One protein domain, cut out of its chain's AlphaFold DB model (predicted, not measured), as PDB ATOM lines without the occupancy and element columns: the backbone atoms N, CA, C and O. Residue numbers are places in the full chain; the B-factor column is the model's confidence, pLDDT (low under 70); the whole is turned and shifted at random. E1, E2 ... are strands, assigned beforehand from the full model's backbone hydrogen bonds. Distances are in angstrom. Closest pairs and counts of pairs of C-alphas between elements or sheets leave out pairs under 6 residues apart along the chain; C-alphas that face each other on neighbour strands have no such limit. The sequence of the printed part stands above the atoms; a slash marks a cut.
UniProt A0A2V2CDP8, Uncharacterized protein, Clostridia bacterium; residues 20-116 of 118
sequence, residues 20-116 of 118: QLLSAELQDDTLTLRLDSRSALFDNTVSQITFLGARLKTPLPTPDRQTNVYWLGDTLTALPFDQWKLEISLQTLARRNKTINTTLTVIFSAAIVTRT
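This is residues 20 to 116 of the 118 residues of an uncharacterized protein of Clostridia bacterium (UniProt A0A2V2CDP8). One twisted antiparallel sheet is folded back on itself into two leaves that face each other, E5 and E6 in one and E1, E2, E3 and E7 in the other, with bent E4 as the hinge. The sheet is curled like part of a barrel, and the long strands E4, E5 and E6, with the turns at their ends, make the longest axis. The printed part has 97 residues, with no named helix and seven strands, E1 to E7 along the chain, in the sheet order E6, E5, E4, E1, E2, E3, E7; its class is all strand. It is compact, with a radius of gyration of the C-alphas of 13.3 A, and elongated in outline, spanning 43 by 28 by 23 A.

E1, residues 20 to 27, is 21.1 A long and begins at C-alpha 20 (168.672, 189.506, 130.122). E2 is residues 30 to 36, 19.9 A, and E3 is residues 46 to 52, 17.2 A. E4, residues 67 to 79, is 32.6 A long and bends by 61 degrees at residue 73. E5, residues 83 to 94, is 33.5 A long, and E6, residues 98 to 108, is 31.0 A long. E7, residues 110 to 115, is 16.5 A long and ends at C-alpha 115 (168.336, 178.525, 139.814).

E1, E2 and E3 are a meander, each strand the antiparallel neighbour of the one before, and so are E4, E5 and E6. In the hairpin of E1 and E2, N 22 and O 34 are 2.8 A apart, within hydrogen-bond range. In the hairpin of E2 and E3, N 33 and O 49 are 2.8 A apart. E3 is also the antiparallel neighbour of E7, with N 50 and O 112 at 2.8 A. E1 to E4 make a Greek key, a meander of three strands whose first strand is the antiparallel neighbour of the fourth: N 21 and O 69 are 2.8 A apart. E4 and E5 form a hairpin, with N 77 and O 85 at 2.8 A, and E5 and E6 another, with N 88 and O 104 at 2.8 A. The edge strands E6 and E7 meet only through their link. E1 and E6 are apart, and so are E2 and E5.

The C-alphas farthest apart, those of Phe 81 and Arg 96, are 43.7 A from each other. The printed part has no cut. The link from E3 to E4, residues 53 to 66, is long, and its residues 55 to 56 pair antiparallel with residues 106 to 107 of E6. The mean pLDDT of the printed part is 93.8, and residue 97 is under 70.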
ATOM      1  N   GLN A  20     168.704 189.626 131.575       96.50
ATOM      2  CA  GLN A  20     168.672 189.506 130.122       96.50
ATOM      3  C   GLN A  20     167.952 188.219 129.719       96.50
ATOM      4  O   GLN A  20     168.293 187.127 130.170       96.50
ATOM      5  N   LEU A  21     166.991 188.329 128.808       96.69
ATOM      6  CA  LEU A  21     166.374 187.183 128.156       96.69
ATOM      7  C   LEU A  21     167.284 186.669 127.035       96.69
ATOM      8  O   LEU A  21     167.555 187.378 126.066       96.69
ATOM      9  N   LEU A  22     167.749 185.429 127.183       96.31
ATOM     10  CA  LEU A  22     168.659 184.764 126.250       96.31
ATOM     11  C   LEU A  22     167.906 184.016 125.151       96.31
ATOM     12  O   LEU A  22     168.313 184.046 123.993       96.31
ATOM     13  N   SER A  23     166.812 183.344 125.511       96.56
ATOM     14  CA  SER A  23     165.900 182.715 124.558       96.56
ATOM     15  C   SER A  23     164.500 182.568 125.148       96.56
ATOM     16  O   SER A  23     164.317 182.549 126.369       96.56
ATOM     17  N   ALA A  24     163.514 182.479 124.260       96.75
ATOM     18  CA  ALA A  24     162.132 182.186 124.594       96.75
ATOM     19  C   ALA A  24     161.581 181.194 123.570       96.75
ATOM     20  O   ALA A  24     161.563 181.475 122.373       96.75
ATOM     21  N   GLU A  25     161.148 180.031 124.042       97.06
ATOM     22  CA  GLU A  25     160.719 178.921 123.193       97.06
ATOM     23  C   GLU A  25     159.386 178.382 123.706       97.06
ATOM     24  O   GLU A  25     159.262 178.039 124.882       97.06
ATOM     25  N   LEU A  26     158.385 178.324 122.826       97.00
ATOM     26  CA  LEU A  26     157.115 177.651 123.085       97.00
ATOM     27  C   LEU A  26     157.083 176.363 122.266       97.00
ATOM     28  O   LEU A  26     157.115 176.417 121.037       97.00
ATOM     29  N   GLN A  27     156.993 175.228 122.951       96.56
ATOM     30  CA  GLN A  27     156.770 173.920 122.347       96.56
ATOM     31  C   GLN A  27     155.502 173.329 122.957       96.56
ATOM     32  O   GLN A  27     155.410 173.200 124.176       96.56
ATOM     33  N   ASP A  28     154.523 173.018 122.108       95.00
ATOM     34  CA  ASP A  28     153.177 172.607 122.514       95.00
ATOM     35  C   ASP A  28     152.543 173.616 123.493       95.00
ATOM     36  O   ASP A  28     152.226 174.744 123.108       95.00
ATOM     37  N   ASP A  29     152.382 173.235 124.759       95.75
ATOM     38  CA  ASP A  29     151.860 174.059 125.850       95.75
ATOM     39  C   ASP A  29     152.930 174.396 126.904       95.75
ATOM     40  O   ASP A  29     152.614 174.766 128.034       95.75
ATOM     41  N   THR A  30     154.208 174.267 126.556       97.69
ATOM     42  CA  THR A  30     155.328 174.517 127.462       97.69
ATOM     43  C   THR A  30     156.154 175.700 126.972       97.69
ATOM     44  O   THR A  30     156.811 175.635 125.932       97.69
ATOM     45  N   LEU A  31     156.138 176.796 127.738       98.25
ATOM     46  CA  LEU A  31     156.966 177.975 127.476       98.25
ATOM     47  C   LEU A  31     158.222 177.922 128.339       98.25
ATOM     48  O   LEU A  31     158.125 177.940 129.563       98.25
ATOM     49  N   THR A  32     159.394 177.949 127.715       98.12
ATOM     50  CA  THR A  32     160.676 178.064 128.413       98.12
ATOM     51  C   THR A  32     161.329 179.407 128.112       98.12
ATOM     52  O   THR A  32     161.559 179.752 126.955       98.12
ATOM     53  N   LEU A  33     161.649 180.155 129.168       97.69
ATOM     54  CA  LEU A  33     162.462 181.366 129.124       97.69
ATOM     55  C   LEU A  33     163.834 181.055 129.720       97.69
ATOM     56  O   LEU A  33     163.921 180.618 130.869       97.69
ATOM     57  N   ARG A  34     164.903 181.295 128.960       97.31
ATOM     58  CA  ARG A  34     166.283 181.231 129.460       97.31
ATOM     59  C   ARG A  34     166.783 182.634 129.747       97.31
ATOM     60  O   ARG A  34     166.629 183.524 128.913       97.31
ATOM     61  N   LEU A  35     167.386 182.815 130.913       95.88
ATOM     62  CA  LEU A  35     167.759 184.120 131.442       95.88
ATOM     63  C   LEU A  35     169.235 184.142 131.839       95.88
ATOM     64  O   LEU A  35     169.770 183.158 132.348       95.88
ATOM     65  N   ASP A  36     169.858 185.298 131.657       95.56
ATOM     66  CA  ASP A  36     171.039 185.706 132.404       95.56
ATOM     67  C   ASP A  36     170.603 186.734 133.452       95.56
ATOM     68  O   ASP A  36     170.359 187.899 133.140       95.56
ATOM     69  N   SER A  37     170.461 186.286 134.697       94.50
ATOM     70  CA  SER A  37     170.036 187.122 135.823       94.50
ATOM     71  C   SER A  37     171.199 187.669 136.648       94.50
ATOM     72  O   SER A  37     170.963 188.306 137.664       94.50
ATOM     73  N   ARG A  38     172.464 187.494 136.240       93.06
ATOM     74  CA  ARG A  38     173.620 187.921 137.061       93.06
ATOM     75  C   ARG A  38     173.625 189.417 137.382       93.06
ATOM     76  O   ARG A  38     174.143 189.816 138.420       93.06
ATOM     77  N   SER A  39     173.047 190.220 136.492       90.44
ATOM     78  CA  SER A  39     172.885 191.668 136.655       90.44
ATOM     79  C   SER A  39     171.542 192.063 137.269       90.44
ATOM     80  O   SER A  39     171.272 193.253 137.390       90.44
ATOM     81  N   ALA A  40     170.690 191.098 137.624       91.06
ATOM     82  CA  ALA A  40     169.367 191.392 138.132       91.06
ATOM     83  C   ALA A  40     169.438 192.069 139.505       91.06
ATOM     84  O   ALA A  40     170.234 191.689 140.366       91.06
ATOM     85  N   LEU A  41     168.562 193.047 139.729       89.62
ATOM     86  CA  LEU A  41     168.579 193.885 140.928       89.62
ATOM     87  C   LEU A  41     168.276 193.110 142.224       89.62
ATOM     88  O   LEU A  41     168.692 193.533 143.305       89.62
ATOM     89  N   PHE A  42     167.530 192.003 142.134       87.38
ATOM     90  CA  PHE A  42     167.020 191.294 143.309       87.38
ATOM     91  C   PHE A  42     167.328 189.795 143.328       87.38
ATOM     92  O   PHE A  42     168.066 189.362 144.209       87.38
ATOM     93  N   ASP A  43     166.769 188.998 142.411       86.94
ATOM     94  CA  ASP A  43     167.099 187.568 142.295       86.94
ATOM     95  C   ASP A  43     168.064 187.355 141.126       86.94
ATOM     96  O   ASP A  43     167.670 187.376 139.960       86.94
ATOM     97  N   ASN A  44     169.339 187.159 141.458       91.69
ATOM     98  CA  ASN A  44     170.420 186.960 140.497       91.69
ATOM     99  C   ASN A  44     170.771 185.483 140.260       91.69
ATOM    100  O   ASN A  44     171.835 185.175 139.720       91.69
ATOM    101  N   THR A  45     169.894 184.573 140.695       92.81
ATOM    102  CA  THR A  45     170.123 183.126 140.613       92.81
ATOM    103  C   THR A  45     169.266 182.446 139.555       92.81
ATOM    104  O   THR A  45     169.577 181.335 139.141       92.81
ATOM    105  N   VAL A  46     168.184 183.070 139.083       94.25
ATOM    106  CA  VAL A  46     167.266 182.446 138.118       94.25
ATOM    107  C   VAL A  46     167.915 182.336 136.738       94.25
ATOM    108  O   VAL A  46     168.218 183.344 136.108       94.25
ATOM    109  N   SER A  47     168.072 181.118 136.224       95.94
ATOM    110  CA  SER A  47     168.622 180.877 134.881       95.94
ATOM    111  C   SER A  47     167.583 180.389 133.878       95.94
ATOM    112  O   SER A  47     167.781 180.497 132.666       95.94
ATOM    113  N   GLN A  48     166.482 179.810 134.357       97.12
ATOM    114  CA  GLN A  48     165.415 179.312 133.498       97.12
ATOM    115  C   GLN A  48     164.071 179.345 134.215       97.12
ATOM    116  O   GLN A  48     163.977 178.980 135.387       97.12
ATOM    117  N   ILE A  49     163.027 179.711 133.478       97.19
ATOM    118  CA  ILE A  49     161.636 179.583 133.906       97.19
ATOM    119  C   ILE A  49     160.905 178.747 132.863       97.19
ATOM    120  O   ILE A  49     160.928 179.075 131.678       97.19
ATOM    121  N   THR A  50     160.246 177.682 133.300       97.81
ATOM    122  CA  THR A  50     159.421 176.824 132.451       97.81
ATOM    123  C   THR A  50     157.976 176.906 132.925       97.81
ATOM    124  O   THR A  50     157.666 176.477 134.034       97.81
ATOM    125  N   PHE A  51     157.094 177.456 132.097       97.50
ATOM    126  CA  PHE A  51     155.657 177.545 132.343       97.50
ATOM    127  C   PHE A  51     154.933 176.373 131.673       97.50
ATOM    128  O   PHE A  51     155.113 176.139 130.478       97.50
ATOM    129  N   LEU A  52     154.097 175.670 132.436       96.69
ATOM    130  CA  LEU A  52     153.317 174.506 132.008       96.69
ATOM    131  C   LEU A  52     151.858 174.894 131.736       96.69
ATOM    132  O   LEU A  52     151.279 175.703 132.475       96.69
ATOM    133  N   GLY A  53     151.249 174.313 130.698       97.00
ATOM    134  CA  GLY A  53     149.911 174.709 130.239       97.00
ATOM    135  C   GLY A  53     149.876 176.160 129.741       97.00
ATOM    136  O   GLY A  53     148.887 176.876 129.925       97.00
ATOM    137  N   ALA A  54     150.997 176.624 129.193       97.38
ATOM    138  CA  ALA A  54     151.252 177.992 128.794       97.38
ATOM    139  C   ALA A  54     150.472 178.375 127.532       97.38
ATOM    140  O   ALA A  54     150.467 177.685 126.515       97.38
ATOM    141  N   ARG A  55     149.840 179.545 127.586       96.88
ATOM    142  CA  ARG A  55     149.131 180.182 126.477       96.88
ATOM    143  C   ARG A  55     149.580 181.626 126.382       96.88
ATOM    144  O   ARG A  55     149.293 182.439 127.265       96.88
ATOM    145  N   LEU A  56     150.260 181.944 125.291       96.06
ATOM    146  CA  LEU A  56     150.701 183.299 124.998       96.06
ATOM    147  C   LEU A  56     149.526 184.176 124.568       96.06
ATOM    148  O   LEU A  56     148.637 183.744 123.831       96.06
ATOM    149  N   LYS A  57     149.538 185.428 125.022       96.50
ATOM    150  CA  LYS A  57     148.623 186.482 124.556       96.50
ATOM    151  C   LYS A  57     149.326 187.536 123.709       96.50
ATOM    152  O   LYS A  57     148.665 188.366 123.095       96.50
ATOM    153  N   THR A  58     150.649 187.470 123.645       94.44
ATOM    154  CA  THR A  58     151.513 188.366 122.880       94.44
ATOM    155  C   THR A  58     152.547 187.541 122.112       94.44
ATOM    156  O   THR A  58     152.842 186.414 122.518       94.44
ATOM    157  N   PRO A  59     153.125 188.074 121.023       94.06
ATOM    158  CA  PRO A  59     154.228 187.415 120.331       94.06
ATOM    159  C   PRO A  59     155.410 187.134 121.267       94.06
ATOM    160  O   PRO A  59     155.671 187.909 122.191       94.06
ATOM    161  N   LEU A  60     156.135 186.043 121.007       94.31
ATOM    162  CA  LEU A  60     157.378 185.766 121.719       94.31
ATOM    163  C   LEU A  60     158.450 186.799 121.356       94.31
ATOM    164  O   LEU A  60     158.595 187.137 120.177       94.31
ATOM    165  N   PRO A  61     159.233 187.274 122.336       92.31
ATOM    166  CA  PRO A  61     160.453 188.005 122.041       92.31
ATOM    167  C   PRO A  61     161.462 187.076 121.354       92.31
ATOM    168  O   PRO A  61     161.596 185.910 121.718       92.31
ATOM    169  N   THR A  62     162.209 187.608 120.390       90.25
ATOM    170  CA  THR A  62     163.262 186.878 119.670       90.25
ATOM    171  C   THR A  62     164.615 187.542 119.928       90.25
ATOM    172  O   THR A  62     165.092 188.301 119.078       90.25
ATOM    173  N   PRO A  63     165.212 187.345 121.118       89.88
ATOM    174  CA  PRO A  63     166.580 187.779 121.367       89.88
ATOM    175  C   PRO A  63     167.540 187.069 120.405       89.88
ATOM    176  O   PRO A  63     167.383 185.888 120.096       89.88
ATOM    177  N   ASP A  64     168.537 187.800 119.917       90.25
ATOM    178  CA  ASP A  64     169.568 187.276 119.024       90.25
ATOM    179  C   ASP A  64     170.903 188.006 119.245       90.25
ATOM    180  O   ASP A  64     171.032 188.879 120.101       90.25
ATOM    181  N   ARG A  65     171.931 187.679 118.449       85.12
ATOM    182  CA  ARG A  65     173.271 188.300 118.558       85.12
ATOM    183  C   ARG A  65     173.294 189.820 118.315       85.12
ATOM    184  O   ARG A  65     174.349 190.444 118.436       85.12
ATOM    185  N   GLN A  66     172.199 190.412 117.858       86.75
ATOM    186  CA  GLN A  66     172.065 191.823 117.500       86.75
ATOM    187  C   GLN A  66     170.955 192.536 118.284       86.75
ATOM    188  O   GLN A  66     170.842 193.763 118.188       86.75
ATOM    189  N   THR A  67     170.163 191.782 119.040       90.12
ATOM    190  CA  THR A  67     168.933 192.222 119.680       90.12
ATOM    191  C   THR A  67     168.921 191.699 121.106       90.12
ATOM    192  O   THR A  67     168.612 190.534 121.354       90.12
ATOM    193  N   ASN A  68     169.258 192.575 122.049       93.25
ATOM    194  CA  ASN A  68     169.197 192.245 123.468       93.25
ATOM    195  C   ASN A  68     167.796 192.541 123.996       93.25
ATOM    196  O   ASN A  68     167.203 193.555 123.626       93.25
ATOM    197  N   VAL A  69     167.289 191.683 124.876       95.94
ATOM    198  CA  VAL A  69     165.977 191.838 125.506       95.94
ATOM    199  C   VAL A  69     166.166 191.783 127.017       95.94
ATOM    200  O   VAL A  69     166.737 190.821 127.522       95.94
ATOM    201  N   TYR A  70     165.703 192.807 127.728       95.81
ATOM    202  CA  TYR A  70     165.865 192.951 129.174       95.81
ATOM    203  C   TYR A  70     164.524 192.951 129.888       95.81
ATOM    204  O   TYR A  70     163.550 193.527 129.402       95.81
ATOM    205  N   TRP A  71     164.492 192.322 131.056       96.56
ATOM    206  CA  TRP A  71     163.355 192.293 131.961       96.56
ATOM    207  C   TRP A  71     163.321 193.579 132.784       96.56
ATOM    208  O   TRP A  71     164.198 193.815 133.608       96.56
ATOM    209  N   LEU A  72     162.320 194.429 132.573       95.38
ATOM    210  CA  LEU A  72     162.175 195.679 133.330       95.38
ATOM    211  C   LEU A  72     161.353 195.505 134.607       95.38
ATOM    212  O   LEU A  72     161.498 196.275 135.550       95.38
ATOM    213  N   GLY A  73     160.466 194.515 134.611       94.75
ATOM    214  CA  GLY A  73     159.584 194.201 135.724       94.75
ATOM    215  C   GLY A  73     158.426 193.331 135.282       94.75
ATOM    216  O   GLY A  73     158.242 193.081 134.090       94.75
ATOM    217  N   ASP A  74     157.649 192.853 136.241       95.25
ATOM    218  CA  ASP A  74     156.530 191.970 135.960       95.25
ATOM    219  C   ASP A  74     155.393 192.119 136.967       95.25
ATOM    220  O   ASP A  74     155.509 192.771 138.003       95.25
ATOM    221  N   THR A  75     154.244 191.560 136.615       94.38
ATOM    222  CA  THR A  75     153.076 191.494 137.488       94.38
ATOM    223  C   THR A  75     152.436 190.124 137.360       94.38
ATOM    224  O   THR A  75     152.023 189.715 136.271       94.38
ATOM    225  N   LEU A  76     152.344 189.417 138.488       95.19
ATOM    226  CA  LEU A  76     151.652 188.140 138.596       95.19
ATOM    227  C   LEU A  76     150.218 188.357 139.088       95.19
ATOM    228  O   LEU A  76     149.979 188.986 140.113       95.19
ATOM    229  N   THR A  77     149.249 187.808 138.361       94.56
ATOM    230  CA  THR A  77     147.825 187.849 138.707       94.56
ATOM    231  C   THR A  77     147.283 186.427 138.811       94.56
ATOM    232  O   THR A  77     147.413 185.646 137.867       94.56
ATOM    233  N   ALA A  78     146.644 186.097 139.934       94.75
ATOM    234  CA  ALA A  78     145.889 184.854 140.069       94.75
ATOM    235  C   ALA A  78     144.622 184.904 139.200       94.75
ATOM    236  O   ALA A  78     143.909 185.909 139.179       94.75
ATOM    237  N   LEU A  79     144.336 183.819 138.486       94.69
ATOM    238  CA  LEU A  79     143.133 183.631 137.679       94.69
ATOM    239  C   LEU A  79     142.291 182.466 138.239       94.69
ATOM    240  O   LEU A  79     142.793 181.658 139.021       94.69
ATOM    241  N   PRO A  80     141.012 182.338 137.837       93.12
ATOM    242  CA  PRO A  80     140.205 181.164 138.164       93.12
ATOM    243  C   PRO A  80     140.831 179.850 137.668       93.12
ATOM    244  O   PRO A  80     141.611 179.850 136.715       93.12
ATOM    245  N   PHE A  81     140.411 178.730 138.267       91.38
ATOM    246  CA  PHE A  81     140.828 177.368 137.891       91.38
ATOM    247  C   PHE A  81     142.334 177.108 138.037       91.38
ATOM    248  O   PHE A  81     142.943 176.481 137.171       91.38
ATOM    249  N   ASP A  82     142.929 177.616 139.120       90.19
ATOM    250  CA  ASP A  82     144.347 177.423 139.452       90.19
ATOM    251  C   ASP A  82     145.292 177.861 138.323       90.19
ATOM    252  O   ASP A  82     146.316 177.238 138.042       90.19
ATOM    253  N   GLN A  83     144.924 178.951 137.646       94.50
ATOM    254  CA  GLN A  83     145.733 179.552 136.595       94.50
ATOM    255  C   GLN A  83     146.364 180.855 137.064       94.50
ATOM    256  O   GLN A  83     145.884 181.542 137.964       94.50
ATOM    257  N   TRP A  84     147.432 181.227 136.379       96.44
ATOM    258  CA  TRP A  84     148.185 182.440 136.622       96.44
ATOM    259  C   TRP A  84     148.345 183.203 135.320       96.44
ATOM    260  O   TRP A  84     148.534 182.605 134.261       96.44
ATOM    261  N   LYS A  85     148.284 184.530 135.396       96.94
ATOM    262  CA  LYS A  85     148.706 185.435 134.329       96.94
ATOM    263  C   LYS A  85     149.964 186.152 134.786       96.94
ATOM    264  O   LYS A  85     149.940 186.794 135.831       96.94
ATOM    265  N   LEU A  86     151.020 186.081 133.987       97.12
ATOM    266  CA  LEU A  86     152.221 186.882 134.176       97.12
ATOM    267  C   LEU A  86     152.348 187.866 133.015       97.12
ATOM    268  O   LEU A  86     152.314 187.478 131.844       97.12
ATOM    269  N   GLU A  87     152.467 189.141 133.361       97.19
ATOM    270  CA  GLU A  87     152.719 190.239 132.435       97.19
ATOM    271  C   GLU A  87     154.127 190.757 132.686       97.19
ATOM    272  O   GLU A  87     154.406 191.295 133.752       97.19
ATOM    273  N   ILE A  88     155.013 190.571 131.714       96.75
ATOM    274  CA  ILE A  88     156.429 190.907 131.814       96.75
ATOM    275  C   ILE A  88     156.695 192.115 130.927       96.75
ATOM    276  O   ILE A  88     156.489 192.055 129.715       96.75
ATOM    277  N   SER A  89     157.173 193.201 131.520       96.94
ATOM    278  CA  SER A  89     157.651 194.371 130.789       96.94
ATOM    279  C   SER A  89     159.061 194.102 130.280       96.94
ATOM    280  O   SER A  89     159.982 193.873 131.066       96.94
ATOM    281  N   LEU A  90     159.231 194.133 128.963       96.62
ATOM    282  CA  LEU A  90     160.489 193.863 128.285       96.62
ATOM    283  C   LEU A  90     160.984 195.110 127.558       96.62
ATOM    284  O   LEU A  90     160.203 195.838 126.945       96.62
ATOM    285  N   GLN A  91     162.295 195.318 127.575       95.94
ATOM    286  CA  GLN A  91     162.969 196.303 126.742       95.94
ATOM    287  C   GLN A  91     163.865 195.612 125.731       95.94
ATOM    288  O   GLN A  91     164.827 194.938 126.089       95.94
ATOM    289  N   THR A  92     163.589 195.849 124.458       94.50
ATOM    290  CA  THR A  92     164.412 195.382 123.351       94.50
ATOM    291  C   THR A  92     165.344 196.496 122.892       94.50
ATOM    292  O   THR A  92     164.886 197.580 122.523       94.50
ATOM    293  N   LEU A  93     166.644 196.212 122.869       91.12
ATOM    294  CA  LEU A  93     167.693 197.075 122.335       91.12
ATOM    295  C   LEU A  93     168.224 196.471 121.032       91.12
ATOM    296  O   LEU A  93     169.001 195.515 121.044       91.12
ATOM    297  N   ALA A  94     167.796 197.035 119.901       84.69
ATOM    298  CA  ALA A  94     168.269 196.641 118.574       84.69
ATOM    299  C   ALA A  94     169.452 197.512 118.114       84.69
ATOM    300  O   ALA A  94     169.515 198.701 118.433       84.69
ATOM    301  N   ARG A  95     170.335 196.965 117.259       75.31
ATOM    302  CA  ARG A  95     171.545 197.639 116.718       75.31
ATOM    303  C   ARG A  95     171.368 199.058 116.166       75.31
ATOM    304  O   ARG A  95     172.342 199.794 116.086       75.31
ATOM    305  N   ARG A  96     170.162 199.463 115.763       74.31
ATOM    306  CA  ARG A  96     169.886 200.824 115.263       74.31
ATOM    307  C   ARG A  96     169.635 201.847 116.386       74.31
ATOM    308  O   ARG A  96     168.971 202.845 116.135       74.31
ATOM    309  N   ASN A  97     170.097 201.576 117.614       69.56
ATOM    310  CA  ASN A  97     169.759 202.321 118.838       69.56
ATOM    311  C   ASN A  97     168.249 202.512 119.026       69.56
ATOM    312  O   ASN A  97     167.791 203.494 119.607       69.56
ATOM    313  N   LYS A  98     167.457 201.571 118.500       83.06
ATOM    314  CA  LYS A  98     166.013 201.598 118.662       83.06
ATOM    315  C   LYS A  98     165.675 200.793 119.902       83.06
ATOM    316  O   LYS A  98     165.796 199.569 119.896       83.06
ATOM    317  N   THR A  99     165.238 201.508 120.925       89.94
ATOM    318  CA  THR A  99     164.633 200.922 122.115       89.94
ATOM    319  C   THR A  99     163.154 200.697 121.847       89.94
ATOM    320  O   THR A  99     162.450 201.606 121.402       89.94
ATOM    321  N   ILE A 100     162.681 199.480 122.085       92.44
ATOM    322  CA  ILE A 100     161.267 199.128 121.971       92.44
ATOM    323  C   ILE A 100     160.859 198.464 123.273       92.44
ATOM    324  O   ILE A 100     161.413 197.427 123.627       92.44
ATOM    325  N   ASN A 101     159.878 199.045 123.956       94.75
ATOM    326  CA  ASN A 101     159.270 198.406 125.111       94.75
ATOM    327  C   ASN A 101     158.079 197.572 124.638       94.75
ATOM    328  O   ASN A 101     157.229 198.062 123.891       94.75
ATOM    329  N   THR A 102     158.031 196.317 125.059       95.12
ATOM    330  CA  THR A 102     156.931 195.396 124.781       95.12
ATOM    331  C   THR A 102     156.503 194.709 126.068       95.12
ATOM    332  O   THR A 102     157.238 194.690 127.053       95.12
ATOM    333  N   THR A 103     155.308 194.129 126.060       96.88
ATOM    334  CA  THR A 103     154.844 193.275 127.151       96.88
ATOM    335  C   THR A 103     154.760 191.845 126.643       96.88
ATOM    336  O   THR A 103     154.156 191.603 125.598       96.88
ATOM    337  N   LEU A 104     155.360 190.906 127.372       97.19
ATOM    338  CA  LEU A 104     155.115 189.479 127.207       97.19
ATOM    339  C   LEU A 104     154.023 189.059 128.193       97.19
ATOM    340  O   LEU A 104     154.210 189.152 129.403       97.19
ATOM    341  N   THR A 105     152.889 188.589 127.683       97.88
ATOM    342  CA  THR A 105     151.775 188.109 128.503       97.88
ATOM    343  C   THR A 105     151.592 186.610 128.313       97.88
ATOM    344  O   THR A 105     151.284 186.143 127.210       97.88
ATOM    345  N   VAL A 106     151.724 185.857 129.405       97.62
ATOM    346  CA  VAL A 106     151.530 184.403 129.443       97.62
ATOM    347  C   VAL A 106     150.480 184.032 130.487       97.62
ATOM    348  O   VAL A 106     150.501 184.531 131.609       97.62
ATOM    349  N   ILE A 107     149.552 183.152 130.109       97.81
ATOM    350  CA  ILE A 107     148.659 182.458 131.044       97.81
ATOM    351  C   ILE A 107     149.142 181.020 131.180       97.81
ATOM    352  O   ILE A 107     149.374 180.385 130.159       97.81
ATOM    353  N   PHE A 108     149.258 180.495 132.393       97.06
ATOM    354  CA  PHE A 108     149.792 179.155 132.652       97.06
ATOM    355  C   PHE A 108     149.180 178.549 133.916       97.06
ATOM    356  O   PHE A 108     148.535 179.248 134.695       97.06
ATOM    357  N   SER A 109     149.377 177.248 134.115       95.25
ATOM    358  CA  SER A 109     148.864 176.524 135.286       95.25
ATOM    359  C   SER A 109     149.937 176.287 136.349       95.25
ATOM    360  O   SER A 109     149.645 176.316 137.539       95.25
ATOM    361  N   ALA A 110     151.194 176.099 135.949       94.12
ATOM    362  CA  ALA A 110     152.311 175.935 136.879       94.12
ATOM    363  C   ALA A 110     153.613 176.483 136.286       94.12
ATOM    364  O   ALA A 110     153.733 176.617 135.069       94.12
ATOM    365  N   ALA A 111     154.589 176.782 137.143       95.62
ATOM    366  CA  ALA A 111     155.923 177.183 136.720       95.62
ATOM    367  C   ALA A 111     157.003 176.423 137.496       95.62
ATOM    368  O   ALA A 111     156.866 176.160 138.691       95.62
ATOM    369  N   ILE A 112     158.083 176.092 136.797       95.31
ATOM    370  CA  ILE A 112     159.302 175.506 137.345       95.31
ATOM    371  C   ILE A 112     160.417 176.522 137.133       95.31
ATOM    372  O   ILE A 112     160.677 176.935 136.002       95.31
ATOM    373  N   VAL A 113     161.084 176.918 138.214       94.94
ATOM    374  CA  VAL A 113     162.193 177.872 138.169       94.94
ATOM    375  C   VAL A 113     163.484 177.139 138.486       94.94
ATOM    376  O   VAL A 113     163.642 176.573 139.564       94.94
ATOM    377  N   THR A 114     164.405 177.144 137.527       94.88
ATOM    378  CA  THR A 114     165.764 176.641 137.732       94.88
ATOM    379  C   THR A 114     166.645 177.795 138.174       94.88
ATOM    380  O   THR A 114     166.673 178.847 137.527       94.88
ATOM    381  N   ARG A 115     167.371 177.576 139.267       92.88
ATOM    382  CA  ARG A 115     168.336 178.525 139.814       92.88
ATOM    383  C   ARG A 115     169.750 177.965 139.685       92.88
ATOM    384  O   ARG A 115     169.948 176.762 139.844       92.88
ATOM    385  N   THR A 116     170.726 178.815 139.392       88.12
ATOM    386  CA  THR A 116     172.144 178.458 139.462       88.12
ATOM    387  C   THR A 116     172.524 178.211 140.915       88.12
ATOM    388  O   THR A 116     172.234 179.049 141.771       88.12
TER     389      THR A 116